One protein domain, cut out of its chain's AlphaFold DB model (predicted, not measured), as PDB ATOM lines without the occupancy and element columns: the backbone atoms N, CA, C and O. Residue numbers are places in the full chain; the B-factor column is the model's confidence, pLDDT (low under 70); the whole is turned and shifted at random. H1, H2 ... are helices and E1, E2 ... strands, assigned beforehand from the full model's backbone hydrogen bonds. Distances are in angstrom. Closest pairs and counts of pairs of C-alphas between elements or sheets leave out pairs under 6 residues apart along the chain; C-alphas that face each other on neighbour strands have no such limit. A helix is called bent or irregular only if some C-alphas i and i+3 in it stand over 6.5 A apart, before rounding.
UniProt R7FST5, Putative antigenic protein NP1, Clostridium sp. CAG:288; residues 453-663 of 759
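AT A GLANCE: This is residues 453 to 663 of the 759 residues of the protein "Putative antigenic protein NP1" of Clostridium sp. CAG:288 (UniProt R7FST5). A strongly twisted five-stranded sheet lies between a cluster of crossed helices, H2 to H5, and a small three-stranded sheet, E4 E7 E6, toward the end of the long axis away from H6. The bent helix H3 only grazes the large sheet with residues 487 to 489, and E9 runs on into E10, which pairs with E3. The printed part has 211 residues, with six named helices, then E1 to E4, H7 and E5 to E10. The large sheet, order E2 E1 E9 E8 E5, and the small one are antiparallel, E3 and E10 are parallel, and the class is mixed. The whole is compact, with a radius of gyration of the C-alphas of 17.7 A, but elongated, spanning 57 by 37 by 31 A.

IN THESE COORDINATES: In the large sheet are E1, residues 559 to 566, 20.5 A long; E2, 569 to 574; E5, 602 to 608, 17.9 A; E8, 638 to 645, 22.4 A; and E9, 654 to 658. C-alpha 638 is at (26.396, 91.736, 72.039). E4 is 587 to 590, E6 615 to 618, E7 623 to 627, E3 579 to 581 and E10 660 to 662, ending at (16.700, 79.801, 72.456). H1, 457 to 460, begins at (7.102, 88.964, 87.440). H2 is 462 to 471, 14.1 A. H3, 480 to 501, was assigned as one helix by its hydrogen bonds but is bent: C-alphas 489 and 492 are 9.3 A apart. Its arms are H3a, 480 to 489, and H3b, 492 to 501. H4 is 508 to 519, 16.3 A; H5 524 to 531; H6 537 to 540; H7 591 to 594.

HOW THE PARTS SIT: E1 and E2 form a hairpin, with N 571 and O 564 2.8 A apart. E1 and E9 are antiparallel neighbours, with N 657 and O 561 within hydrogen-bond range at 2.8 A. E8 and E9 form a hairpin, with N 642 and O 654 within hydrogen-bond range at 2.7 A, and E8 and E5 are antiparallel neighbours, with N 641 and O 607 within hydrogen-bond range at 2.8 A. H2 touches H3a at a steep tilt of 50 degrees, opposite ways, with C-alphas 465 and 481 closest at 5.0 A. H3b touches H4, C-alphas 498 and 514 closest at 4.9 A. Every O i to N i+4 pair is within hydrogen-bond range in H2, H3b and H4, against 5 of 6 in H3a and 3 of 4 in H5.

THE WHOLE: The C-alphas of Asp 538 and Glu 630 are the two farthest apart, 57.8 A. The printed part has no cut. The link from H6 to E1, 18 residues, is long. Mean pLDDT of the printed part is 95.6, and no printed residue is under 70.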
ATOM      1  N   LEU A 453       4.815  87.928  80.646       91.50
ATOM      2  CA  LEU A 453       5.195  88.206  82.027       91.50
ATOM      3  C   LEU A 453       4.099  89.023  82.705       91.50
ATOM      4  O   LEU A 453       3.942  90.211  82.443       91.50
ATOM      5  N   SER A 454       3.362  88.403  83.619       89.00
ATOM      6  CA  SER A 454       2.228  89.027  84.303       89.00
ATOM      7  C   SER A 454       2.460  89.176  85.810       89.00
ATOM      8  O   SER A 454       3.496  88.776  86.352       89.00
ATOM      9  N   GLY A 455       1.503  89.813  86.494       92.38
ATOM     10  CA  GLY A 455       1.560  90.035  87.939       92.38
ATOM     11  C   GLY A 455       2.827  90.783  88.348       92.38
ATOM     12  O   GLY A 455       3.176  91.800  87.758       92.38
ATOM     13  N   TRP A 456       3.537  90.266  89.343       94.56
ATOM     14  CA  TRP A 456       4.771  90.876  89.834       94.56
ATOM     15  C   TRP A 456       6.026  90.494  89.035       94.56
ATOM     16  O   TRP A 456       7.022  91.216  89.047       94.56
ATOM     17  N   ASN A 457       5.975  89.406  88.266       95.62
ATOM     18  CA  ASN A 457       7.102  88.964  87.440       95.62
ATOM     19  C   ASN A 457       7.464  89.983  86.350       95.62
ATOM     20  O   ASN A 457       8.615  90.049  85.916       95.62
ATOM     21  N   ARG A 458       6.503  90.821  85.946       96.12
ATOM     22  CA  ARG A 458       6.686  91.884  84.948       96.12
ATOM     23  C   ARG A 458       7.770  92.903  85.310       96.12
ATOM     24  O   ARG A 458       8.385  93.461  84.414       96.12
ATOM     25  N   TYR A 459       8.041  93.120  86.598       97.44
ATOM     26  CA  TYR A 459       9.082  94.051  87.051       97.44
ATOM     27  C   TYR A 459      10.502  93.518  86.832       97.44
ATOM     28  O   TYR A 459      11.458  94.250  87.043       97.44
ATOM     29  N   THR A 460      10.650  92.255  86.416       97.06
ATOM     30  CA  THR A 460      11.942  91.704  85.982       97.06
ATOM     31  C   THR A 460      12.281  92.060  84.527       97.06
ATOM     32  O   THR A 460      13.404  91.808  84.085       97.06
ATOM     33  N   ASP A 461      11.329  92.644  83.785       97.69
ATOM     34  CA  ASP A 461      11.550  93.237  82.469       97.69
ATOM     35  C   ASP A 461      11.864  94.740  82.618       97.69
ATOM     36  O   ASP A 461      10.964  95.542  82.903       97.69
ATOM     37  N   PRO A 462      13.124  95.156  82.389       97.56
ATOM     38  CA  PRO A 462      13.533  96.548  82.551       97.56
ATOM     39  C   PRO A 462      12.849  97.481  81.550       97.56
ATOM     40  O   PRO A 462      12.650  98.658  81.841       97.56
ATOM     41  N   SER A 463      12.498  96.977  80.365       97.12
ATOM     42  CA  SER A 463      11.908  97.782  79.299       97.12
ATOM     43  C   SER A 463      10.466  98.144  79.619       97.12
ATOM     44  O   SER A 463      10.072  99.303  79.489       97.12
ATOM     45  N   ARG A 464       9.708  97.172  80.133       96.75
ATOM     46  CA  ARG A 464       8.345  97.382  80.604       96.75
ATOM     47  C   ARG A 464       8.307  98.261  81.846       96.75
ATOM     48  O   ARG A 464       7.520  99.203  81.868       96.75
ATOM     49  N   SER A 465       9.167  97.994  82.835       96.38
ATOM     50  CA  SER A 465       9.280  98.838  84.034       96.38
ATOM     51  C   SER A 465       9.495 100.304  83.653       96.38
ATOM     52  O   SER A 465       8.688 101.161  84.017       96.38
ATOM     53  N   LEU A 466      10.509 100.576  82.822       98.25
ATOM     54  CA  LEU A 466      10.824 101.938  82.411       98.25
ATOM     55  C   LEU A 466       9.705 102.561  81.573       98.25
ATOM     56  O   LEU A 466       9.356 103.719  81.787       98.25
ATOM     57  N   ARG A 467       9.103 101.820  80.634       97.12
ATOM     58  CA  ARG A 467       7.976 102.312  79.825       97.12
ATOM     59  C   ARG A 467       6.815 102.784  80.703       97.12
ATOM     60  O   ARG A 467       6.226 103.831  80.431       97.12
ATOM     61  N   GLU A 468       6.503 102.059  81.772       96.81
ATOM     62  CA  GLU A 468       5.465 102.450  82.729       96.81
ATOM     63  C   GLU A 468       5.885 103.630  83.617       96.81
ATOM     64  O   GLU A 468       5.061 104.508  83.886       96.81
ATOM     65  N   THR A 469       7.161 103.719  84.011       98.25
ATOM     66  CA  THR A 469       7.710 104.923  84.661       98.25
ATOM     67  C   THR A 469       7.530 106.151  83.770       98.25
ATOM     68  O   THR A 469       6.991 107.161  84.217       98.25
ATOM     69  N   LEU A 470       7.915 106.056  82.495       98.00
ATOM     70  CA  LEU A 470       7.833 107.150  81.522       98.00
ATOM     71  C   LEU A 470       6.392 107.506  81.139       98.00
ATOM     72  O   LEU A 470       6.108 108.663  80.839       98.00
ATOM     73  N   SER A 471       5.464 106.553  81.195       97.19
ATOM     74  CA  SER A 471       4.032 106.833  81.003       97.19
ATOM     75  C   SER A 471       3.455 107.702  82.132       97.19
ATOM     76  O   SER A 471       2.462 108.392  81.930       97.19
ATOM     77  N   ASN A 472       4.113 107.715  83.297       96.06
ATOM     78  CA  ASN A 472       3.794 108.538  84.465       96.06
ATOM     79  C   ASN A 472       4.800 109.694  84.653       96.06
ATOM     80  O   ASN A 472       5.062 110.127  85.776       96.06
ATOM     81  N   TYR A 473       5.405 110.177  83.562       96.62
ATOM     82  CA  TYR A 473       6.425 111.224  83.604       96.62
ATOM     83  C   TYR A 473       5.932 112.469  84.361       96.62
ATOM     84  O   TYR A 473       4.943 113.094  83.971       96.62
ATOM     85  N   GLY A 474       6.654 112.854  85.413       96.19
ATOM     86  CA  GLY A 474       6.382 114.053  86.208       96.19
ATOM     87  C   GLY A 474       5.174 113.949  87.145       96.19
ATOM     88  O   GLY A 474       4.712 114.976  87.636       96.19
ATOM     89  N   SER A 475       4.638 112.749  87.401       95.81
ATOM     90  CA  SER A 475       3.379 112.569  88.143       95.81
ATOM     91  C   SER A 475       3.519 112.475  89.671       95.81
ATOM     92  O   SER A 475       2.542 112.158  90.350       95.81
ATOM     93  N   GLY A 476       4.720 112.644  90.227       94.94
ATOM     94  CA  GLY A 476       5.025 112.307  91.622       94.94
ATOM     95  C   GLY A 476       5.129 110.795  91.868       94.94
ATOM     96  O   GLY A 476       4.717 110.315  92.924       94.94
ATOM     97  N   ASN A 477       5.621 110.026  90.890       93.56
ATOM     98  CA  ASN A 477       5.625 108.563  90.919       93.56
ATOM     99  C   ASN A 477       6.546 108.002  92.023       93.56
ATOM    100  O   ASN A 477       7.736 108.308  92.080       93.56
ATOM    101  N   LYS A 478       5.986 107.134  92.872       93.50
ATOM    102  CA  LYS A 478       6.681 106.421  93.961       93.50
ATOM    103  C   LYS A 478       6.479 104.896  93.899       93.50
ATOM    104  O   LYS A 478       6.748 104.204  94.877       93.50
ATOM    105  N   GLY A 479       5.949 104.376  92.789       94.31
ATOM    106  CA  GLY A 479       5.627 102.958  92.610       94.31
ATOM    107  C   GLY A 479       6.857 102.062  92.443       94.31
ATOM    108  O   GLY A 479       7.977 102.533  92.269       94.31
ATOM    109  N   LEU A 480       6.656 100.742  92.458       96.56
ATOM    110  CA  LEU A 480       7.744  99.754  92.387       96.56
ATOM    111  C   LEU A 480       8.623  99.873  91.129       96.56
ATOM    112  O   LEU A 480       9.824  99.617  91.195       96.56
ATOM    113  N   ASN A 481       8.050 100.305  90.005       96.25
ATOM    114  CA  ASN A 481       8.763 100.538  88.748       96.25
ATOM    115  C   ASN A 481       9.967 101.479  88.940       96.25
ATOM    116  O   ASN A 481      11.051 101.193  88.444       96.25
ATOM    117  N   VAL A 482       9.844 102.526  89.765       96.81
ATOM    118  CA  VAL A 482      10.938 103.494  89.958       96.81
ATOM    119  C   VAL A 482      12.124 102.888  90.710       96.81
ATOM    120  O   VAL A 482      13.252 103.348  90.547       96.81
ATOM    121  N   TYR A 483      11.881 101.857  91.528       98.38
ATOM    122  CA  TYR A 483      12.918 101.085  92.215       98.38
ATOM    123  C   TYR A 483      13.514 100.018  91.293       98.38
ATOM    124  O   TYR A 483      14.732  99.844  91.274       98.38
ATOM    125  N   ALA A 484      12.678  99.343  90.498       98.50
ATOM    126  CA  ALA A 484      13.125  98.394  89.482       98.50
ATOM    127  C   ALA A 484      14.047  99.067  88.447       98.50
ATOM    128  O   ALA A 484      15.103  98.522  88.128       98.50
ATOM    129  N   ASP A 485      13.739 100.294  88.021       98.56
ATOM    130  CA  ASP A 485      14.577 101.079  87.107       98.56
ATOM    131  C   ASP A 485      15.991 101.313  87.670       98.56
ATOM    132  O   ASP A 485      16.983 101.211  86.942       98.56
ATOM    133  N   ILE A 486      16.108 101.564  88.982       98.69
ATOM    134  CA  ILE A 486      17.402 101.700  89.671       98.69
ATOM    135  C   ILE A 486      18.129 100.354  89.741       98.69
ATOM    136  O   ILE A 486      19.322 100.303  89.431       98.69
ATOM    137  N   ILE A 487      17.436  99.269  90.103       98.75
ATOM    138  CA  ILE A 487      18.020  97.918  90.153       98.75
ATOM    139  C   ILE A 487      18.590  97.551  88.781       98.75
ATOM    140  O   ILE A 487      19.752  97.161  88.681       98.75
ATOM    141  N   HIS A 488      17.821  97.742  87.712       98.62
ATOM    142  CA  HIS A 488      18.251  97.428  86.351       98.62
ATOM    143  C   HIS A 488      19.314  98.386  85.798       98.62
ATOM    144  O   HIS A 488      20.006  98.027  84.842       98.62
ATOM    145  N   SER A 489      19.481  99.569  86.400       98.31
ATOM    146  CA  SER A 489      20.480 100.561  85.989       98.31
ATOM    147  C   SER A 489      21.823 100.441  86.697       98.31
ATOM    148  O   SER A 489      22.858 100.619  86.057       98.31
ATOM    149  N   PHE A 490      21.816 100.123  87.992       98.38
ATOM    150  CA  PHE A 490      23.017 100.129  88.838       98.38
ATOM    151  C   PHE A 490      23.333  98.775  89.483       98.38
ATOM    152  O   PHE A 490      24.421  98.583  90.027       98.38
ATOM    153  N   GLY A 491      22.421  97.810  89.371       97.62
ATOM    154  CA  GLY A 491      22.594  96.457  89.872       97.62
ATOM    155  C   GLY A 491      22.255  96.328  91.353       97.62
ATOM    156  O   GLY A 491      22.071  97.306  92.083       97.62
ATOM    157  N   VAL A 492      22.190  95.078  91.805       97.44
ATOM    158  CA  VAL A 492      21.752  94.732  93.163       97.44
ATOM    159  C   VAL A 492      22.663  95.324  94.239       97.44
ATOM    160  O   VAL A 492      22.170  95.823  95.246       97.44
ATOM    161  N   ASP A 493      23.980  95.338  94.029       96.19
ATOM    162  CA  ASP A 493      24.915  95.822  95.048       96.19
ATOM    163  C   ASP A 493      24.782  97.324  95.314       96.19
ATOM    164  O   ASP A 493      24.760  97.736  96.474       96.19
ATOM    165  N   LYS A 494      24.638  98.139  94.261       97.56
ATOM    166  CA  LYS A 494      24.436  99.587  94.405       97.56
ATOM    167  C   LYS A 494      23.069  99.927  94.968       97.56
ATOM    168  O   LYS A 494      22.961 100.849  95.773       97.56
ATOM    169  N   PHE A 495      22.050  99.147  94.619       98.56
ATOM    170  CA  PHE A 495      20.745  99.277  95.248       98.56
ATOM    171  C   PHE A 495      20.825  99.002  96.757       98.56
ATOM    172  O   PHE A 495      20.408  99.839  97.553       98.56
ATOM    173  N   ILE A 496      21.437  97.883  97.169       98.50
ATOM    174  CA  ILE A 496      21.647  97.539  98.586       98.50
ATOM    175  C   ILE A 496      22.447  98.631  99.309       98.50
ATOM    176  O   ILE A 496      22.087  99.016 100.421       98.50
ATOM    177  N   GLU A 497      23.511  99.152  98.697       98.19
ATOM    178  CA  GLU A 497      24.294 100.263  99.251       98.19
ATOM    179  C   GLU A 497      23.413 101.494  99.518       98.19
ATOM    180  O   GLU A 497      23.431 102.024 100.631       98.19
ATOM    181  N   ALA A 498      22.575 101.885  98.553       98.44
ATOM    182  CA  ALA A 498      21.624 102.977  98.726       98.44
ATOM    183  C   ALA A 498      20.624 102.696  99.859       98.44
ATOM    184  O   ALA A 498      20.413 103.564 100.704       98.44
ATOM    185  N   THR A 499      20.074 101.476  99.960       98.12
ATOM    186  CA  THR A 499      19.145 101.131 101.058       98.12
ATOM    187  C   THR A 499      19.769 101.369 102.432       98.12
ATOM    188  O   THR A 499      19.124 101.914 103.322       98.12
ATOM    189  N   ARG A 500      21.054 101.033 102.605       97.62
ATOM    190  CA  ARG A 500      21.788 101.224 103.866       97.62
ATOM    191  C   ARG A 500      22.037 102.693 104.178       97.62
ATOM    192  O   ARG A 500      21.947 103.089 105.336       97.62
ATOM    193  N   LEU A 501      22.343 103.494 103.160       97.88
ATOM    194  CA  LEU A 501      22.539 104.939 103.302       97.88
ATOM    195  C   LEU A 501      21.234 105.678 103.638       97.88
ATOM    196  O   LEU A 501      21.278 106.748 104.254       97.88
ATOM    197  N   ASP A 502      20.090 105.104 103.266       96.88
ATOM    198  CA  ASP A 502      18.750 105.648 103.505       96.88
ATOM    199  C   ASP A 502      18.024 105.051 104.727       96.88
ATOM    200  O   ASP A 502      16.878 105.394 105.015       96.88
ATOM    201  N   ALA A 503      18.680 104.158 105.471       93.94
ATOM    202  CA  ALA A 503      18.035 103.398 106.534       93.94
ATOM    203  C   ALA A 503      17.258 104.296 107.519       93.94
ATOM    204  O   ALA A 503      17.831 105.217 108.108       93.94
ATOM    205  N   LYS A 504      15.970 103.983 107.733       91.06
ATOM    206  CA  LYS A 504      15.047 104.680 108.655       91.06
ATOM    207  C   LYS A 504      14.731 106.151 108.323       91.06
ATOM    208  O   LYS A 504      14.288 106.869 109.218       91.06
ATOM    209  N   LYS A 505      14.953 106.626 107.090       93.00
ATOM    210  CA  LYS A 505      14.737 108.047 106.732       93.00
ATOM    211  C   LYS A 505      13.409 108.333 106.027       93.00
ATOM    212  O   LYS A 505      12.734 109.278 106.416       93.00
ATOM    213  N   TYR A 506      13.017 107.508 105.058       92.31
ATOM    214  CA  TYR A 506      11.684 107.523 104.437       92.31
ATOM    215  C   TYR A 506      11.256 108.835 103.754       92.31
ATOM    216  O   TYR A 506      10.080 109.193 103.813       92.31
ATOM    217  N   THR A 507      12.155 109.563 103.082       95.50
ATOM    218  CA  THR A 507      11.780 110.771 102.320       95.50
ATOM    219  C   THR A 507      12.309 110.738 100.883       95.50
ATOM    220  O   THR A 507      13.326 110.096 100.610       95.50
ATOM    221  N   PRO A 508      11.655 111.434  99.928       96.31
ATOM    222  CA  PRO A 508      12.213 111.616  98.587       96.31
ATOM    223  C   PRO A 508      13.636 112.190  98.611       96.31
ATOM    224  O   PRO A 508      14.514 111.642  97.949       96.31
ATOM    225  N   THR A 509      13.888 113.226  99.425       97.88
ATOM    226  CA  THR A 509      15.217 113.837  99.579       97.88
ATOM    227  C   THR A 509      16.261 112.845 100.102       97.88
ATOM    228  O   THR A 509      17.378 112.804  99.584       97.88
ATOM    229  N   SER A 510      15.937 112.038 101.119       97.75
ATOM    230  CA  SER A 510      16.904 111.102 101.698       97.75
ATOM    231  C   SER A 510      17.241 109.960 100.742       97.75
ATOM    232  O   SER A 510      18.417 109.620 100.591       97.75
ATOM    233  N   TRP A 511      16.231 109.435 100.039       98.25
ATOM    234  CA  TRP A 511      16.409 108.383  99.044       98.25
ATOM    235  C   TRP A 511      17.210 108.875  97.833       98.25
ATOM    236  O   TRP A 511      18.136 108.197  97.387       98.25
ATOM    237  N   TYR A 512      16.920 110.089  97.358       98.56
ATOM    238  CA  TYR A 512      17.732 110.795  96.366       98.56
ATOM    239  C   TYR A 512      19.200 110.879  96.800       98.56
ATOM    240  O   TYR A 512      20.092 110.438  96.073       98.56
ATOM    241  N   GLU A 513      19.464 111.384  98.010       98.56
ATOM    242  CA  GLU A 513      20.829 111.567  98.511       98.56
ATOM    243  C   GLU A 513      21.571 110.226  98.621       98.56
ATOM    244  O   GLU A 513      22.752 110.121  98.276       98.56
ATOM    245  N   ALA A 514      20.879 109.180  99.078       98.62
ATOM    246  CA  ALA A 514      21.420 107.834  99.181       98.62
ATOM    247  C   ALA A 514      21.802 107.254  97.814       98.62
ATOM    248  O   ALA A 514      22.884 106.679  97.679       98.62
ATOM    249  N   LEU A 515      20.963 107.445  96.792       98.56
ATOM    250  CA  LEU A 515      21.265 107.020  95.428       98.56
ATOM    251  C   LEU A 515      22.438 107.799  94.835       98.56
ATOM    252  O   LEU A 515      23.332 107.172  94.262       98.56
ATOM    253  N   CYS A 516      22.496 109.120  95.015       98.25
ATOM    254  CA  CYS A 516      23.635 109.921  94.559       98.25
ATOM    255  C   CYS A 516      24.948 109.431  95.185       98.25
ATOM    256  O   CYS A 516      25.934 109.217  94.483       98.25
ATOM    257  N   LYS A 517      24.951 109.171  96.500       97.81
ATOM    258  CA  LYS A 517      26.119 108.644  97.228       97.81
ATOM    259  C   LYS A 517      26.521 107.245  96.762       97.81
ATOM    260  O   LYS A 517      27.701 107.015  96.514       97.81
ATOM    261  N   ALA A 518      25.565 106.325  96.636       97.75
ATOM    262  CA  ALA A 518      25.852 104.940  96.266       97.75
ATOM    263  C   ALA A 518      26.352 104.820  94.820       97.75
ATOM    264  O   ALA A 518      27.275 104.059  94.527       97.75
ATOM    265  N   THR A 519      25.734 105.556  93.898       96.88
ATOM    266  CA  THR A 519      25.990 105.407  92.457       96.88
ATOM    267  C   THR A 519      27.076 106.344  91.942       96.88
ATOM    268  O   THR A 519      27.746 106.001  90.971       96.88
ATOM    269  N   GLY A 520      27.273 107.500  92.584       95.88
ATOM    270  CA  GLY A 520      28.125 108.571  92.072       95.88
ATOM    271  C   GLY A 520      27.498 109.350  90.912       95.88
ATOM    272  O   GLY A 520      28.233 109.931  90.120       95.88
ATOM    273  N   TYR A 521      26.168 109.337  90.783       97.56
ATOM    274  CA  TYR A 521      25.431 110.080  89.759       97.56
ATOM    275  C   TYR A 521      24.628 111.222  90.373       97.56
ATOM    276  O   TYR A 521      24.113 111.104  91.484       97.56
ATOM    277  N   ASP A 522      24.464 112.295  89.608       97.50
ATOM    278  CA  ASP A 522      23.435 113.295  89.871       97.50
ATOM    279  C   ASP A 522      22.066 112.733  89.453       97.50
ATOM    280  O   ASP A 522      21.791 112.509  88.271       97.50
ATOM    281  N   MET A 523      21.203 112.489  90.437       98.31
ATOM    282  CA  MET A 523      19.869 111.918  90.240       98.31
ATOM    283  C   MET A 523      18.791 112.985  89.979       98.31
ATOM    284  O   MET A 523      17.609 112.646  89.895       98.31
ATOM    285  N   THR A 524      19.160 114.270  89.868       97.88
ATOM    286  CA  THR A 524      18.211 115.401  89.878       97.88
ATOM    287  C   THR A 524      17.215 115.306  88.737       97.88
ATOM    288  O   THR A 524      16.011 115.427  88.957       97.88
ATOM    289  N   TYR A 525      17.697 115.031  87.521       98.00
ATOM    290  CA  TYR A 525      16.824 114.855  86.362       98.00
ATOM    291  C   TYR A 525      15.799 113.740  86.599       98.00
ATOM    292  O   TYR A 525      14.604 113.930  86.378       98.00
ATOM    293  N   TYR A 526      16.250 112.590  87.099       98.38
ATOM    294  CA  TYR A 526      15.365 111.463  87.355       98.38
ATOM    295  C   TYR A 526      14.299 111.808  88.403       98.38
ATOM    296  O   TYR A 526      13.115 111.632  88.140       98.38
ATOM    297  N   PHE A 527      14.673 112.378  89.550       98.50
ATOM    298  CA  PHE A 527      13.704 112.691  90.605       98.50
ATOM    299  C   PHE A 527      12.773 113.857  90.251       98.50
ATOM    300  O   PHE A 527      11.557 113.715  90.364       98.50
ATOM    301  N   GLU A 528      13.300 114.994  89.791       97.75
ATOM    302  CA  GLU A 528      12.481 116.200  89.595       97.75
ATOM    303  C   GLU A 528      11.719 116.192  88.267       97.75
ATOM    304  O   GLU A 528      10.605 116.710  88.201       97.75
ATOM    305  N   LYS A 529      12.289 115.612  87.202       97.38
ATOM    306  CA  LYS A 529      11.661 115.605  85.871       97.38
ATOM    307  C   LYS A 529      10.919 114.309  85.595       97.38
ATOM    308  O   LYS A 529       9.724 114.350  85.315       97.38
ATOM    309  N   VAL A 530      11.599 113.166  85.704       98.12
ATOM    310  CA  VAL A 530      10.988 111.869  85.371       98.12
ATOM    311  C   VAL A 530       9.958 111.467  86.425       98.12
ATOM    312  O   VAL A 530       8.835 111.125  86.065       98.12
ATOM    313  N   LEU A 531      10.299 111.542  87.713       97.88
ATOM    314  CA  LEU A 531       9.384 111.153  88.788       97.88
ATOM    315  C   LEU A 531       8.442 112.283  89.210       97.88
ATOM    316  O   LEU A 531       7.346 111.988  89.668       97.88
ATOM    317  N   GLY A 532       8.819 113.555  89.045       97.50
ATOM    318  CA  GLY A 532       8.014 114.701  89.492       97.50
ATOM    319  C   GLY A 532       8.025 114.898  91.011       97.50
ATOM    320  O   GLY A 532       7.014 115.280  91.596       97.50
ATOM    321  N   LEU A 533       9.143 114.576  91.664       96.94
ATOM    322  CA  LEU A 533       9.340 114.712  93.107       96.94
ATOM    323  C   LEU A 533      10.214 115.928  93.418       96.94
ATOM    324  O   LEU A 533      11.214 116.167  92.749       96.94
ATOM    325  N   THR A 534       9.868 116.664  94.470       96.25
ATOM    326  CA  THR A 534      10.661 117.808  94.941       96.25
ATOM    327  C   THR A 534      11.791 117.341  95.848       96.25
ATOM    328  O   THR A 534      11.549 116.574  96.783       96.25
ATOM    329  N   ILE A 535      13.005 117.838  95.595       97.75
ATOM    330  CA  ILE A 535      14.194 117.591  96.418       97.75
ATOM    331  C   ILE A 535      14.639 118.894  97.078       97.75
ATOM    332  O   ILE A 535      14.671 119.947  96.435       97.75
ATOM    333  N   ASP A 536      15.017 118.814  98.353       97.81
ATOM    334  CA  ASP A 536      15.486 119.977  99.107       97.81
ATOM    335  C   ASP A 536      16.705 120.627  98.435       97.81
ATOM    336  O   ASP A 536      17.654 119.959  98.008       97.81
ATOM    337  N   ALA A 537      16.668 121.957  98.319       97.00
ATOM    338  CA  ALA A 537      17.622 122.713  97.511       97.00
ATOM    339  C   ALA A 537      19.069 122.590  98.016       97.00
ATOM    340  O   ALA A 537      19.996 122.516  97.209       97.00
ATOM    341  N   ASP A 538      19.267 122.537  99.334       97.19
ATOM    342  CA  ASP A 538      20.579 122.390  99.968       97.19
ATOM    343  C   ASP A 538      21.179 120.998  99.736       97.19
ATOM    344  O   ASP A 538      22.392 120.866  99.571       97.19
ATOM    345  N   VAL A 539      20.346 119.956  99.685       97.00
ATOM    346  CA  VAL A 539      20.780 118.593  99.356       97.00
ATOM    347  C   VAL A 539      21.085 118.485  97.870       97.00
ATOM    348  O   VAL A 539      22.150 117.987  97.509       97.00
ATOM    349  N   LYS A 540      20.201 118.998  97.010       95.69
ATOM    350  CA  LYS A 540      20.388 119.011  95.554       95.69
ATOM    351  C   LYS A 540      21.692 119.704  95.148       95.69
ATOM    352  O   LYS A 540      22.479 119.120  94.408       95.69
ATOM    353  N   ALA A 541      21.976 120.878  95.716       96.25
ATOM    354  CA  ALA A 541      23.170 121.670  95.408       96.25
ATOM    355  C   ALA A 541      24.505 120.936  95.652       96.25
ATOM    356  O   ALA A 541      25.517 121.316  95.069       96.25
ATOM    357  N   LYS A 542      24.523 119.875  96.474       96.75
ATOM    358  CA  LYS A 542      25.720 119.046  96.718       96.75
ATOM    359  C   LYS A 542      26.098 118.153  95.533       96.75
ATOM    360  O   LYS A 542      27.207 117.632  95.522       96.75
ATOM    361  N   TYR A 543      25.181 117.933  94.591       96.38
ATOM    362  CA  TYR A 543      25.340 116.961  93.502       96.38
ATOM    363  C   TYR A 543      25.220 117.582  92.105       96.38
ATOM    364  O   TYR A 543      25.630 116.956  91.133       96.38
ATOM    365  N   THR A 544      24.714 118.814  92.001       94.19
ATOM    366  CA  THR A 544      24.474 119.517  90.728       94.19
ATOM    367  C   THR A 544      25.581 120.518  90.361       94.19
ATOM    368  O   THR A 544      25.331 121.477  89.634       94.19
ATOM    369  N   ASP A 545      26.802 120.354  90.876       91.00
ATOM    370  CA  ASP A 545      27.943 121.246  90.588       91.00
ATOM    371  C   ASP A 545      28.642 120.940  89.243       91.00
ATOM    372  O   ASP A 545      29.617 121.594  88.871       91.00
ATOM    373  N   GLY A 546      28.138 119.943  88.508       87.19
ATOM    374  CA  GLY A 546      28.669 119.487  87.223       87.19
ATOM    375  C   GLY A 546      29.825 118.487  87.329       87.19
ATOM    376  O   GLY A 546      30.384 118.103  86.301       87.19
ATOM    377  N   THR A 547      30.197 118.049  88.537       89.19
ATOM    378  CA  THR A 547      31.273 117.061  88.733       89.19
ATOM    379  C   THR A 547      30.819 115.619  88.519       89.19
ATOM    380  O   THR A 547      31.641 114.766  88.172       89.19
ATOM    381  N   LEU A 548      29.526 115.343  88.702       93.44
ATOM    382  CA  LEU A 548      28.935 114.015  88.555       93.44
ATOM    383  C   LEU A 548      28.201 113.866  87.216       93.44
ATOM    384  O   LEU A 548      27.601 114.827  86.728       93.44
ATOM    385  N   PRO A 549      28.201 112.665  86.611       95.00
ATOM    386  CA  PRO A 549      27.334 112.380  85.478       95.00
ATOM    387  C   PRO A 549      25.861 112.400  85.910       95.00
ATOM    388  O   PRO A 549      25.502 111.846  86.950       95.00
ATOM    389  N   VAL A 550      24.997 112.984  85.080       96.81
ATOM    390  CA  VAL A 550      23.546 112.985  85.313       96.81
ATOM    391  C   VAL A 550      22.961 111.617  84.962       96.81
ATOM    392  O   VAL A 550      23.275 111.043  83.915       96.81
ATOM    393  N   PHE A 551      22.107 111.076  85.833       97.81
ATOM    394  CA  PHE A 551      21.393 109.830  85.569       97.81
ATOM    395  C   PHE A 551      20.170 110.076  84.683       97.81
ATOM    396  O   PHE A 551      19.231 110.779  85.058       97.81
ATOM    397  N   VAL A 552      20.175 109.429  83.519       98.25
ATOM    398  CA  VAL A 552      19.040 109.356  82.599       98.25
ATOM    399  C   VAL A 552      18.717 107.874  82.388       98.25
ATOM    400  O   VAL A 552      19.616 107.105  82.022       98.25
ATOM    401  N   PRO A 553      17.477 107.431  82.668       97.69
ATOM    402  CA  PRO A 553      17.132 106.025  82.546       97.69
ATOM    403  C   PRO A 553      17.021 105.621  81.070       97.69
ATOM    404  O   PRO A 553      16.536 106.379  80.237       97.69
ATOM    405  N   ILE A 554      17.472 104.413  80.752       98.31
ATOM    406  CA  ILE A 554      17.359 103.806  79.424       98.31
ATOM    407  C   ILE A 554      17.243 102.297  79.597       98.31
ATOM    408  O   ILE A 554      17.966 101.708  80.408       98.31
ATOM    409  N   ALA A 555      16.348 101.675  78.836       98.31
ATOM    410  CA  ALA A 555      16.174 100.233  78.859       98.31
ATOM    411  C   ALA A 555      15.735  99.692  77.499       98.31
ATOM    412  O   ALA A 555      15.005 100.348  76.763       98.31
ATOM    413  N   SER A 556      16.145  98.467  77.187       98.44
ATOM    414  CA  SER A 556      15.683  97.720  76.020       98.44
ATOM    415  C   SER A 556      15.090  96.381  76.419       98.44
ATOM    416  O   SER A 556      15.587  95.736  77.343       98.44
ATOM    417  N   LEU A 557      14.077  95.927  75.674       98.25
ATOM    418  CA  LEU A 557      13.476  94.599  75.847       98.25
ATOM    419  C   LEU A 557      14.533  93.491  75.766       98.25
ATOM    420  O   LEU A 557      14.483  92.499  76.487       98.25
ATOM    421  N   TYR A 558      15.537  93.675  74.914       98.12
ATOM    422  CA  TYR A 558      16.528  92.646  74.621       98.12
ATOM    423  C   TYR A 558      17.709  92.642  75.597       98.12
ATOM    424  O   TYR A 558      18.558  91.750  75.531       98.12
ATOM    425  N   GLN A 559      17.798  93.619  76.506       97.75
ATOM    426  CA  GLN A 559      18.959  93.737  77.385       97.75
ATOM    427  C   GLN A 559      19.012  92.593  78.405       97.75
ATOM    428  O   GLN A 559      17.991  92.157  78.933       97.75
ATOM    429  N   THR A 560      20.219  92.134  78.716       98.12
ATOM    430  CA  THR A 560      20.534  91.321  79.901       98.12
ATOM    431  C   THR A 560      21.103  92.174  81.036       98.12
ATOM    432  O   THR A 560      21.058  91.810  82.213       98.12
ATOM    433  N   GLY A 561      21.632  93.344  80.686       97.00
ATOM    434  CA  GLY A 561      22.298  94.244  81.607       97.00
ATOM    435  C   GLY A 561      22.822  95.488  80.907       97.00
ATOM    436  O   GLY A 561      22.564  95.707  79.721       97.00
ATOM    437  N   ARG A 562      23.576  96.307  81.638       97.88
ATOM    438  CA  ARG A 562      24.164  97.543  81.113       97.88
ATOM    439  C   ARG A 562      25.410  97.956  81.878       97.88
ATOM    440  O   ARG A 562      25.756  97.346  82.885       97.88
ATOM    441  N   ASN A 563      26.084  98.988  81.393       97.62
ATOM    442  CA  ASN A 563      27.130  99.658  82.145       97.62
ATOM    443  C   ASN A 563      26.586 100.814  83.010       97.62
ATOM    444  O   ASN A 563      25.505 101.364  82.767       97.62
ATOM    445  N   PHE A 564      27.405 101.205  83.981       96.62
ATOM    446  CA  PHE A 564      27.424 102.521  84.613       96.62
ATOM    447  C   PHE A 564      28.877 102.877  84.968       96.62
ATOM    448  O   PHE A 564      29.772 102.036  84.863       96.62
ATOM    449  N   PHE A 565      29.132 104.113  85.391       93.31
ATOM    450  CA  PHE A 565      30.467 104.562  85.784       93.31
ATOM    451  C   PHE A 565      30.565 104.746  87.298       93.31
ATOM    452  O   PHE A 565      29.853 105.554  87.882       93.31
ATOM    453  N   SER A 566      31.475 104.014  87.939       88.00
ATOM    454  CA  SER A 566      31.841 104.227  89.341       88.00
ATOM    455  C   SER A 566      33.116 105.067  89.377       88.00
ATOM    456  O   SER A 566      34.232 104.547  89.302       88.00
ATOM    457  N   GLY A 567      32.960 106.391  89.422       84.81
ATOM    458  CA  GLY A 567      34.067 107.317  89.181       84.81
ATOM    459  C   GLY A 567      34.538 107.227  87.727       84.81
ATOM    460  O   GLY A 567      33.775 107.513  86.811       84.81
ATOM    461  N   LYS A 568      35.796 106.827  87.500       84.81
ATOM    462  CA  LYS A 568      36.354 106.635  86.143       84.81
ATOM    463  C   LYS A 568      36.283 105.186  85.645       84.81
ATOM    464  O   LYS A 568      36.653 104.926  84.504       84.81
ATOM    465  N   GLU A 569      35.870 104.245  86.494       90.31
ATOM    466  CA  GLU A 569      35.773 102.827  86.141       90.31
ATOM    467  C   GLU A 569      34.403 102.539  85.524       90.31
ATOM    468  O   GLU A 569      33.370 102.801  86.140       90.31
ATOM    469  N   GLU A 570      34.394 101.975  84.316       93.69
ATOM    470  CA  GLU A 570      33.188 101.405  83.722       93.69
ATOM    471  C   GLU A 570      32.875 100.061  84.392       93.69
ATOM    472  O   GLU A 570      33.669  99.118  84.345       93.69
ATOM    473  N   VAL A 571      31.697  99.959  84.998       95.25
ATOM    474  CA  VAL A 571      31.200  98.751  85.659       95.25
ATOM    475  C   VAL A 571      30.057  98.188  84.827       95.25
ATOM    476  O   VAL A 571      29.140  98.916  84.466       95.25
ATOM    477  N   ASN A 572      30.104  96.891  84.521       94.69
ATOM    478  CA  ASN A 572      29.021  96.191  83.830       94.69
ATOM    479  C   ASN A 572      28.217  95.382  84.850       94.69
ATOM    480  O   ASN A 572      28.800  94.716  85.705       94.69
ATOM    481  N   ILE A 573      26.895  95.435  84.737       96.00
ATOM    482  CA  ILE A 573      25.956  94.683  85.569       96.00
ATOM    483  C   ILE A 573      25.093  93.777  84.699       96.00
ATOM    484  O   ILE A 573      24.829  94.089  83.539       96.00
ATOM    485  N   GLU A 574      24.597  92.697  85.292       95.69
ATOM    486  CA  GLU A 574      23.571  91.831  84.718       95.69
ATOM    487  C   GLU A 574      22.442  91.688  85.736       95.69
ATOM    488  O   GLU A 574      22.684  91.421  86.912       95.69
ATOM    489  N   THR A 575      21.208  91.917  85.296       96.50
ATOM    490  CA  THR A 575      20.009  91.838  86.154       96.50
ATOM    491  C   THR A 575      18.869  91.066  85.496       96.50
ATOM    492  O   THR A 575      17.801  90.917  86.081       96.50
ATOM    493  N   VAL A 576      19.093  90.585  84.271       96.69
ATOM    494  CA  VAL A 576      18.077  89.996  83.405       96.69
ATOM    495  C   VAL A 576      18.704  88.818  82.660       96.69
ATOM    496  O   VAL A 576      19.855  88.878  82.220       96.69
ATOM    497  N   ARG A 577      17.959  87.723  82.505       96.56
ATOM    498  CA  ARG A 577      18.411  86.545  81.751       96.56
ATOM    499  C   ARG A 577      18.437  86.798  80.241       96.56
ATOM    500  O   ARG A 577      17.769  87.723  79.768       96.56
ATOM    501  N   PRO A 578      19.178  85.984  79.461       96.81
ATOM    502  CA  PRO A 578      19.154  86.049  78.001       96.81
ATOM    503  C   PRO A 578      17.731  86.112  77.432       96.81
ATOM    504  O   PRO A 578      16.830  85.444  77.939       96.81
ATOM    505  N   TYR A 579      17.532  86.932  76.401       97.44
ATOM    506  CA  TYR A 579      16.250  87.042  75.703       97.44
ATOM    507  C   TYR A 579      16.055  85.813  74.809       97.44
ATOM    508  O   TYR A 579      16.962  85.469  74.044       97.44
ATOM    509  N   LEU A 580      14.919  85.123  74.920       94.75
ATOM    510  CA  LEU A 580      14.705  83.854  74.225       94.75
ATOM    511  C   LEU A 580      14.061  84.058  72.851       94.75
ATOM    512  O   LEU A 580      12.932  84.528  72.739       94.75
ATOM    513  N   ILE A 581      14.768  83.631  71.809       94.19
ATOM    514  CA  ILE A 581      14.311  83.654  70.417       94.19
ATOM    515  C   ILE A 581      13.952  82.246  69.934       94.19
ATOM    516  O   ILE A 581      14.300  81.238  70.559       94.19
ATOM    517  N   GLU A 582      13.262  82.166  68.801       89.25
ATOM    518  CA  GLU A 582      13.001  80.890  68.140       89.25
ATOM    519  C   GLU A 582      14.307  80.243  67.668       89.25
ATOM    520  O   GLU A 582      15.199  80.900  67.124       89.25
ATOM    521  N   ARG A 583      14.421  78.930  67.872       84.50
ATOM    522  CA  ARG A 583      15.596  78.170  67.445       84.50
ATOM    523  C   ARG A 583      15.694  78.139  65.919       84.50
ATOM    524  O   ARG A 583      14.688  77.983  65.236       84.50
ATOM    525  N   ASP A 584      16.917  78.278  65.409       81.62
ATOM    526  CA  ASP A 584      17.274  78.185  63.983       81.62
ATOM    527  C   ASP A 584      16.553  79.182  63.046       81.62
ATOM    528  O   ASP A 584      16.674  79.082  61.825       81.62
ATOM    529  N   LYS A 585      15.848  80.185  63.592       90.81
ATOM    530  CA  LYS A 585      15.196  81.256  62.823       90.81
ATOM    531  C   LYS A 585      15.983  82.557  62.914       90.81
ATOM    532  O   LYS A 585      16.561  82.879  63.950       90.81
ATOM    533  N   GLU A 586      15.994  83.321  61.822       95.69
ATOM    534  CA  GLU A 586      16.511  84.690  61.860       95.69
ATOM    535  C   GLU A 586      15.666  85.537  62.821       95.69
ATOM    536  O   GLU A 586      14.443  85.413  62.866       95.69
ATOM    537  N   PHE A 587      16.329  86.405  63.579       97.25
ATOM    538  CA  PHE A 587      15.697  87.278  64.560       97.25
ATOM    539  C   PHE A 587      16.057  88.736  64.281       97.25
ATOM    540  O   PHE A 587      17.213  89.046  63.983       97.25
ATOM    541  N   ILE A 588      15.079  89.636  64.380       98.00
ATOM    542  CA  ILE A 588      15.305  91.072  64.221       98.00
ATOM    543  C   ILE A 588      15.431  91.703  65.600       98.00
ATOM    544  O   ILE A 588      14.472  91.772  66.356       98.00
ATOM    545  N   LEU A 589      16.623  92.204  65.903       97.44
ATOM    546  CA  LEU A 589      16.850  93.089  67.031       97.44
ATOM    547  C   LEU A 589      16.358  94.491  66.648       97.44
ATOM    548  O   LEU A 589      17.068  95.209  65.939       97.44
ATOM    549  N   ASP A 590      15.147  94.851  67.074       97.81
ATOM    550  CA  ASP A 590      14.476  96.103  66.710       97.81
ATOM    551  C   ASP A 590      14.576  97.166  67.819       97.81
ATOM    552  O   ASP A 590      13.709  97.283  68.687       97.81
ATOM    553  N   LEU A 591      15.649  97.963  67.808       97.62
ATOM    554  CA  LEU A 591      15.820  99.029  68.798       97.62
ATOM    555  C   LEU A 591      14.959 100.265  68.497       97.62
ATOM    556  O   LEU A 591      14.833 101.098  69.383       97.62
ATOM    557  N   ASP A 592      14.331 100.378  67.316       95.06
ATOM    558  CA  ASP A 592      13.399 101.487  67.047       95.06
ATOM    559  C   ASP A 592      12.169 101.390  67.959       95.06
ATOM    560  O   ASP A 592      11.706 102.396  68.489       95.06
ATOM    561  N   ASN A 593      11.666 100.169  68.163       95.75
ATOM    562  CA  ASN A 593      10.433  99.918  68.911       95.75
ATOM    563  C   ASN A 593      10.665  99.484  70.364       95.75
ATOM    564  O   ASN A 593       9.793  99.677  71.212       95.75
ATOM    565  N   TYR A 594      11.830  98.898  70.658       97.62
ATOM    566  CA  TYR A 594      12.095  98.245  71.942       97.62
ATOM    567  C   TYR A 594      13.337  98.781  72.661       97.62
ATOM    568  O   TYR A 594      13.989  98.051  73.416       97.62
ATOM    569  N   LEU A 595      13.668 100.055  72.440       98.19
ATOM    570  CA  LEU A 595      14.579 100.847  73.265       98.19
ATOM    571  C   LEU A 595      13.833 102.085  73.773       98.19
ATOM    572  O   LEU A 595      13.339 102.886  72.985       98.19
ATOM    573  N   TYR A 596      13.774 102.247  75.090       98.06
ATOM    574  CA  TYR A 596      13.014 103.306  75.744       98.06
ATOM    575  C   TYR A 596      13.951 104.302  76.418       98.06
ATOM    576  O   TYR A 596      14.819 103.918  77.206       98.06
ATOM    577  N   VAL A 597      13.742 105.582  76.113       97.75
ATOM    578  CA  VAL A 597      14.412 106.745  76.709       97.75
ATOM    579  C   VAL A 597      13.357 107.806  77.053       97.75
ATOM    580  O   VAL A 597      12.271 107.788  76.466       97.75
ATOM    581  N   PRO A 598      13.621 108.726  77.995       97.69
ATOM    582  CA  PRO A 598      12.715 109.831  78.275       97.69
ATOM    583  C   PRO A 598      12.446 110.687  77.035       97.69
ATOM    584  O   PRO A 598      13.338 110.902  76.222       97.69
ATOM    585  N   LYS A 599      11.231 111.237  76.934       94.00
ATOM    586  CA  LYS A 599      10.747 112.005  75.770       94.00
ATOM    587  C   LYS A 599      11.599 113.224  75.382       94.00
ATOM    588  O   LYS A 599      11.505 113.685  74.253       94.00
ATOM    589  N   ASP A 600      12.395 113.750  76.313       95.38
ATOM    590  CA  ASP A 600      13.258 114.916  76.083       95.38
ATOM    591  C   ASP A 600      14.640 114.524  75.526       95.38
ATOM    592  O   ASP A 600      15.509 115.382  75.365       95.38
ATOM    593  N   PHE A 601      14.876 113.233  75.285       97.69
ATOM    594  CA  PHE A 601      16.128 112.700  74.767       97.69
ATOM    595  C   PHE A 601      15.904 111.985  73.442       97.69
ATOM    596  O   PHE A 601      15.025 111.135  73.308       97.69
ATOM    597  N   GLU A 602      16.778 112.271  72.487       97.00
ATOM    598  CA  GLU A 602      17.001 111.397  71.340       97.00
ATOM    599  C   GLU A 602      18.138 110.416  71.660       97.00
ATOM    600  O   GLU A 602      18.909 110.616  72.604       97.00
ATOM    601  N   TYR A 603      18.274 109.351  70.870       97.25
ATOM    602  CA  TYR A 603      19.385 108.416  71.017       97.25
ATOM    603  C   TYR A 603      20.042 108.079  69.681       97.25
ATOM    604  O   TYR A 603      19.427 108.122  68.615       97.25
ATOM    605  N   LYS A 604      21.313 107.679  69.752       97.38
ATOM    606  CA  LYS A 604      22.086 107.206  68.604       97.38
ATOM    607  C   LYS A 604      22.925 105.990  68.971       97.38
ATOM    608  O   LYS A 604      23.712 106.022  69.915       97.38
ATOM    609  N   ILE A 605      22.826 104.928  68.172       97.94
ATOM    610  CA  ILE A 605      23.708 103.763  68.303       97.94
ATOM    611  C   ILE A 605      25.090 104.113  67.740       97.94
ATOM    612  O   ILE A 605      25.273 104.233  66.527       97.94
ATOM    613  N   LYS A 606      26.083 104.274  68.620       97.31
ATOM    614  CA  LYS A 606      27.472 104.581  68.235       97.31
ATOM    615  C   LYS A 606      28.237 103.345  67.807       97.31
ATOM    616  O   LYS A 606      29.046 103.404  66.882       97.31
ATOM    617  N   LYS A 607      28.017 102.228  68.500       97.12
ATOM    618  CA  LYS A 607      28.760 100.990  68.270       97.12
ATOM    619  C   LYS A 607      27.933  99.776  68.655       97.12
ATOM    620  O   LYS A 607      27.247  99.787  69.670       97.12
ATOM    621  N   ILE A 608      28.085  98.708  67.878       97.81
ATOM    622  CA  ILE A 608      27.596  97.375  68.216       97.81
ATOM    623  C   ILE A 608      28.719  96.352  68.023       97.81
ATOM    624  O   ILE A 608      29.468  96.427  67.043       97.81
ATOM    625  N   THR A 609      28.897  95.429  68.966       97.75
ATOM    626  CA  THR A 609      29.875  94.337  68.827       97.75
ATOM    627  C   THR A 609      29.265  93.132  68.124       97.75
ATOM    628  O   THR A 609      28.052  92.939  68.121       97.75
ATOM    629  N   LYS A 610      30.112  92.291  67.524       95.56
ATOM    630  CA  LYS A 610      29.666  91.002  66.988       95.56
ATOM    631  C   LYS A 610      29.382  90.022  68.140       95.56
ATOM    632  O   LYS A 610      30.098  90.085  69.142       95.56
ATOM    633  N   PRO A 611      28.379  89.136  68.004       95.38
ATOM    634  CA  PRO A 611      28.190  88.015  68.921       95.38
ATOM    635  C   PRO A 611      29.354  87.019  68.810       95.38
ATOM    636  O   PRO A 611      30.038  86.968  67.786       95.38
ATOM    637  N   SER A 612      29.553  86.204  69.847       94.56
ATOM    638  CA  SER A 612      30.520  85.097  69.818       94.56
ATOM    639  C   SER A 612      30.021  83.910  68.988       94.56
ATOM    640  O   SER A 612      30.836  83.160  68.464       94.56
ATOM    641  N   ASN A 613      28.698  83.739  68.872       93.44
ATOM    642  CA  ASN A 613      28.052  82.666  68.116       93.44
ATOM    643  C   ASN A 613      26.937  83.217  67.216       93.44
ATOM    644  O   ASN A 613      26.118  84.031  67.655       93.44
ATOM    645  N   GLY A 614      26.857  82.717  65.982       92.88
ATOM    646  CA  GLY A 614      25.976  83.252  64.943       92.88
ATOM    647  C   GLY A 614      26.529  84.528  64.300       92.88
ATOM    648  O   GLY A 614      27.664  84.939  64.550       92.88
ATOM    649  N   THR A 615      25.729  85.175  63.454       95.19
ATOM    650  CA  THR A 615      26.124  86.404  62.748       95.19
ATOM    651  C   THR A 615      25.106  87.516  62.952       95.19
ATOM    652  O   THR A 615      23.915  87.273  63.118       95.19
ATOM    653  N   LEU A 616      25.589  88.758  62.966       96.44
ATOM    654  CA  LEU A 616      24.757  89.949  63.101       96.44
ATOM    655  C   LEU A 616      24.981  90.856  61.889       96.44
ATOM    656  O   LEU A 616      26.115  91.250  61.608       96.44
ATOM    657  N   THR A 617      23.912  91.188  61.171       96.75
ATOM    658  CA  THR A 617      23.942  92.051  59.983       96.75
ATOM    659  C   THR A 617      23.107  93.300  60.227       96.75
ATOM    660  O   THR A 617      21.954  93.216  60.637       96.75
ATOM    661  N   LYS A 618      23.681  94.476  59.975       97.06
ATOM    662  CA  LYS A 618      22.973  95.754  60.100       97.06
ATOM    663  C   LYS A 618      21.908  95.871  59.001       97.06
ATOM    664  O   LYS A 618      22.240  95.697  57.833       97.06
ATOM    665  N   ILE A 619      20.665  96.179  59.376       97.38
ATOM    666  CA  ILE A 619      19.582  96.513  58.433       97.38
ATOM    667  C   ILE A 619      19.525  98.032  58.267       97.38
ATOM    668  O   ILE A 619      19.621  98.549  57.159       97.38
ATOM    669  N   ASN A 620      19.411  98.751  59.384       95.19
ATOM    670  CA  ASN A 620      19.459 100.210  59.443       95.19
ATOM    671  C   ASN A 620      20.216 100.643  60.719       95.19
ATOM    672  O   ASN A 620      20.901  99.828  61.334       95.19
ATOM    673  N   ASN A 621      20.163 101.919  61.112       92.56
ATOM    674  CA  ASN A 621      20.897 102.404  62.290       92.56
ATOM    675  C   ASN A 621      20.500 101.728  63.615       92.56
ATOM    676  O   ASN A 621      21.370 101.554  64.472       92.56
ATOM    677  N   ASN A 622      19.251 101.280  63.737       96.00
ATOM    678  CA  ASN A 622      18.658 100.785  64.978       96.00
ATOM    679  C   ASN A 622      18.152  99.331  64.876       96.00
ATOM    680  O   ASN A 622      17.836  98.723  65.894       96.00
ATOM    681  N   LYS A 623      18.130  98.731  63.678       97.62
ATOM    682  CA  LYS A 623      17.701  97.346  63.440       97.62
ATOM    683  C   LYS A 623      18.836  96.467  62.943       97.62
ATOM    684  O   LYS A 623      19.546  96.808  61.989       97.62
ATOM    685  N   TYR A 624      18.955  95.290  63.548       98.00
ATOM    686  CA  TYR A 624      19.995  94.313  63.236       98.00
ATOM    687  C   TYR A 624      19.388  92.921  63.088       98.00
ATOM    688  O   TYR A 624      18.599  92.487  63.919       98.00
ATOM    689  N   LYS A 625      19.778  92.201  62.039       98.06
ATOM    690  CA  LYS A 625      19.381  90.814  61.816       98.06
ATOM    691  C   LYS A 625      20.386  89.875  62.460       98.06
ATOM    692  O   LYS A 625      21.549  89.862  62.050       98.06
ATOM    693  N   TYR A 626      19.948  89.097  63.438       97.81
ATOM    694  CA  TYR A 626      20.718  88.007  64.014       97.81
ATOM    695  C   TYR A 626      20.380  86.695  63.305       97.81
ATOM    696  O   TYR A 626      19.215  86.312  63.206       97.81
ATOM    697  N   ASN A 627      21.406  86.002  62.823       96.06
ATOM    698  CA  ASN A 627      21.293  84.660  62.282       96.06
ATOM    699  C   ASN A 627      21.968  83.676  63.258       96.06
ATOM    700  O   ASN A 627      23.189  83.749  63.438       96.06
ATOM    701  N   PRO A 628      21.207  82.762  63.889       92.06
ATOM    702  CA  PRO A 628      21.722  81.843  64.900       92.06
ATOM    703  C   PRO A 628      22.486  80.644  64.325       92.06
ATOM    704  O   PRO A 628      22.791  79.726  65.083       92.06
ATOM    705  N   LYS A 629      22.785  80.592  63.019       83.31
ATOM    706  CA  LYS A 629      23.500  79.460  62.410       83.31
ATOM    707  C   LYS A 629      24.754  79.102  63.223       83.31
ATOM    708  O   LYS A 629      25.533  79.982  63.577       83.31
ATOM    709  N   GLU A 630      24.904  77.812  63.538       75.81
ATOM    710  CA  GLU A 630      25.988  77.231  64.361       75.81
ATOM    711  C   GLU A 630      25.987  77.635  65.853       75.81
ATOM    712  O   GLU A 630      26.827  77.175  66.630       75.81
ATOM    713  N   CYS A 631      25.013  78.429  66.304       81.81
ATOM    714  CA  CYS A 631      24.855  78.782  67.708       81.81
ATOM    715  C   CYS A 631      24.213  77.634  68.495       81.81
ATOM    716  O   CYS A 631      23.042  77.300  68.325       81.81
ATOM    717  N   LYS A 632      24.977  77.039  69.416       76.25
ATOM    718  CA  LYS A 632      24.497  75.898  70.212       76.25
ATOM    719  C   LYS A 632      23.505  76.302  71.307       76.25
ATOM    720  O   LYS A 632      22.528  75.594  71.548       76.25
ATOM    721  N   ARG A 633      23.756  77.426  71.991       82.75
ATOM    722  CA  ARG A 633      23.005  77.802  73.203       82.75
ATOM    723  C   ARG A 633      22.724  79.294  73.338       82.75
ATOM    724  O   ARG A 633      21.578  79.657  73.574       82.75
ATOM    725  N   TYR A 634      23.755  80.123  73.206       92.31
ATOM    726  CA  TYR A 634      23.665  81.566  73.398       92.31
ATOM    727  C   TYR A 634      24.489  82.301  72.346       92.31
ATOM    728  O   TYR A 634      25.590  81.852  72.013       92.31
ATOM    729  N   SER A 635      24.020  83.466  71.896       95.00
ATOM    730  CA  SER A 635      24.777  84.333  70.982       95.00
ATOM    731  C   SER A 635      26.129  84.764  71.558       95.00
ATOM    732  O   SER A 635      27.040  85.129  70.817       95.00
ATOM    733  N   GLY A 636      26.273  84.740  72.884       93.69
ATOM    734  CA  GLY A 636      27.308  85.500  73.575       93.69
ATOM    735  C   GLY A 636      26.923  86.978  73.639       93.69
ATOM    736  O   GLY A 636      25.922  87.400  73.054       93.69
ATOM    737  N   THR A 637      27.705  87.765  74.373       96.06
ATOM    738  CA  THR A 637      27.341  89.152  74.679       96.06
ATOM    739  C   THR A 637      27.552  90.078  73.483       96.06
ATOM    740  O   THR A 637      28.679  90.365  73.077       96.06
ATOM    741  N   ILE A 638      26.450  90.607  72.964       98.12
ATOM    742  CA  ILE A 638      26.396  91.736  72.039       98.12
ATOM    743  C   ILE A 638      26.342  93.008  72.888       98.12
ATOM    744  O   ILE A 638      25.433  93.185  73.696       98.12
ATOM    745  N   LYS A 639      27.314  93.902  72.723       98.31
ATOM    746  CA  LYS A 639      27.343  95.206  73.392       98.31
ATOM    747  C   LYS A 639      26.852  96.277  72.435       98.31
ATOM    748  O   LYS A 639      27.400  96.399  71.340       98.31
ATOM    749  N   VAL A 640      25.862  97.052  72.862       98.44
ATOM    750  CA  VAL A 640      25.277  98.169  72.111       98.44
ATOM    751  C   VAL A 640      25.573  99.460  72.862       98.44
ATOM    752  O   VAL A 640      24.993  99.700  73.914       98.44
ATOM    753  N   THR A 641      26.490 100.271  72.342       98.44
ATOM    754  CA  THR A 641      26.862 101.573  72.913       98.44
ATOM    755  C   THR A 641      25.989 102.671  72.316       98.44
ATOM    756  O   THR A 641      25.931 102.834  71.091       98.44
ATOM    757  N   ILE A 642      25.337 103.423  73.193       98.50
ATOM    758  CA  ILE A 642      24.256 104.359  72.911       98.50
ATOM    759  C   ILE A 642      24.646 105.728  73.463       98.50
ATOM    760  O   ILE A 642      25.018 105.860  74.627       98.50
ATOM    761  N   GLU A 643      24.543 106.738  72.612       98.00
ATOM    762  CA  GLU A 643      24.635 108.146  72.985       98.00
ATOM    763  C   GLU A 643      23.229 108.697  73.187       98.00
ATOM    764  O   GLU A 643      22.369 108.510  72.325       98.00
ATOM    765  N   LEU A 644      23.010 109.363  74.319       97.81
ATOM    766  CA  LEU A 644      21.793 110.116  74.607       97.81
ATOM    767  C   LEU A 644      22.025 111.585  74.253       97.81
ATOM    768  O   LEU A 644      23.002 112.189  74.697       97.81
ATOM    769  N   ILE A 645      21.123 112.152  73.457       97.50
ATOM    770  CA  ILE A 645      21.246 113.491  72.884       97.50
ATOM    771  C   ILE A 645      20.176 114.390  73.506       97.50
ATOM    772  O   ILE A 645      18.982 114.129  73.383       97.50
ATOM    773  N   ASN A 646      20.623 115.460  74.164       97.06
ATOM    774  CA  ASN A 646      19.792 116.520  74.728       97.06
ATOM    775  C   ASN A 646      20.574 117.847  74.699       97.06
ATOM    776  O   ASN A 646      21.807 117.851  74.745       97.06
ATOM    777  N   SER A 647      19.872 118.977  74.589       93.88
ATOM    778  CA  SER A 647      20.489 120.307  74.475       93.88
ATOM    779  C   SER A 647      21.124 120.816  75.772       93.88
ATOM    780  O   SER A 647      22.051 121.623  75.716       93.88
ATOM    781  N   GLU A 648      20.639 120.365  76.927       91.75
ATOM    782  CA  GLU A 648      21.018 120.872  78.252       91.75
ATOM    783  C   GLU A 648      21.808 119.836  79.059       91.75
ATOM    784  O   GLU A 648      22.813 120.159  79.694       91.75
ATOM    785  N   ILE A 649      21.377 118.574  79.015       94.25
ATOM    786  CA  ILE A 649      21.900 117.499  79.853       94.25
ATOM    787  C   ILE A 649      22.888 116.651  79.060       94.25
ATOM    788  O   ILE A 649      22.539 116.003  78.073       94.25
ATOM    789  N   LYS A 650      24.130 116.596  79.546       90.94
ATOM    790  CA  LYS A 650      25.164 115.700  79.023       90.94
ATOM    791  C   LYS A 650      25.265 114.454  79.886       90.94
ATOM    792  O   LYS A 650      25.340 114.541  81.110       90.94
ATOM    793  N   THR A 651      25.328 113.299  79.236       93.06
ATOM    794  CA  THR A 651      25.492 112.000  79.896       93.06
ATOM    795  C   THR A 651      26.639 111.223  79.253       93.06
ATOM    796  O   THR A 651      26.971 111.471  78.091       93.06
ATOM    797  N   PRO A 652      27.296 110.312  79.989       92.94
ATOM    798  CA  PRO A 652      28.213 109.362  79.374       92.94
ATOM    799  C   PRO A 652      27.448 108.365  78.491       92.94
ATOM    800  O   PRO A 652      26.286 108.056  78.763       92.94
ATOM    801  N   ASP A 653      28.123 107.808  77.481       96.38
ATOM    802  CA  ASP A 653      27.557 106.738  76.655       96.38
ATOM    803  C   ASP A 653      27.105 105.552  77.529       96.38
ATOM    804  O   ASP A 653      27.849 105.065  78.392       96.38
ATOM    805  N   VAL A 654      25.913 105.029  77.246       97.94
ATOM    806  CA  VAL A 654      25.389 103.822  77.890       97.94
ATOM    807  C   VAL A 654      25.623 102.626  76.981       97.94
ATOM    808  O   VAL A 654      25.235 102.626  75.820       97.94
ATOM    809  N   THR A 655      26.231 101.571  77.509       98.50
ATOM    810  CA  THR A 655      26.389 100.294  76.817       98.50
ATOM    811  C   THR A 655      25.418  99.271  77.388       98.50
ATOM    812  O   THR A 655      25.590  98.816  78.518       98.50
ATOM    813  N   LEU A 656      24.416  98.877  76.599       98.62
ATOM    814  CA  LEU A 656      23.550  97.742  76.912       98.62
ATOM    815  C   LEU A 656      24.242  96.438  76.510       98.62
ATOM    816  O   LEU A 656      24.839  96.338  75.436       98.62
ATOM    817  N   SER A 657      24.151  95.432  77.374       98.50
ATOM    818  CA  SER A 657      24.541  94.057  77.066       98.50
ATOM    819  C   SER A 657      23.306  93.279  76.637       98.50
ATOM    820  O   SER A 657      22.276  93.343  77.302       98.50
ATOM    821  N   ILE A 658      23.408  92.555  75.528       98.38
ATOM    822  CA  ILE A 658      22.358  91.709  74.959       98.38
ATOM    823  C   ILE A 658      22.940  90.312  74.787       98.38
ATOM    824  O   ILE A 658      24.036  90.144  74.253       98.38
ATOM    825  N   ASN A 659      22.201  89.299  75.216       97.50
ATOM    826  CA  ASN A 659      22.535  87.906  74.965       97.50
ATOM    827  C   ASN A 659      21.251  87.184  74.570       97.50
ATOM    828  O   ASN A 659      20.254  87.255  75.293       97.50
ATOM    829  N   LEU A 660      21.266  86.533  73.413       96.94
ATOM    830  CA  LEU A 660      20.116  85.833  72.860       96.94
ATOM    831  C   LEU A 660      20.260  84.344  73.162       96.94
ATOM    832  O   LEU A 660      21.290  83.741  72.854       96.94
ATOM    833  N   GLY A 661      19.243  83.767  73.792       93.38
ATOM    834  CA  GLY A 661      19.100  82.328  74.000       93.38
ATOM    835  C   GLY A 661      17.980  81.763  73.138       93.38
ATOM    836  O   GLY A 661      17.299  82.495  72.433       93.38
ATOM    837  N   PHE A 662      17.761  80.456  73.216       89.19
ATOM    838  CA  PHE A 662      16.700  79.801  72.456       89.19
ATOM    839  C   PHE A 662      15.583  79.334  73.370       89.19
ATOM    840  O   PHE A 662      15.853  78.760  74.428       89.19
ATOM    841  N   LYS A 663      14.338  79.520  72.929       85.88
ATOM    842  CA  LYS A 663      13.200  78.839  73.542       85.88
ATOM    843  C   LYS A 663      13.404  77.328  73.443       85.88
ATOM    844  O   LYS A 663      13.941  76.814  72.454       85.88
TER     845      LYS A 663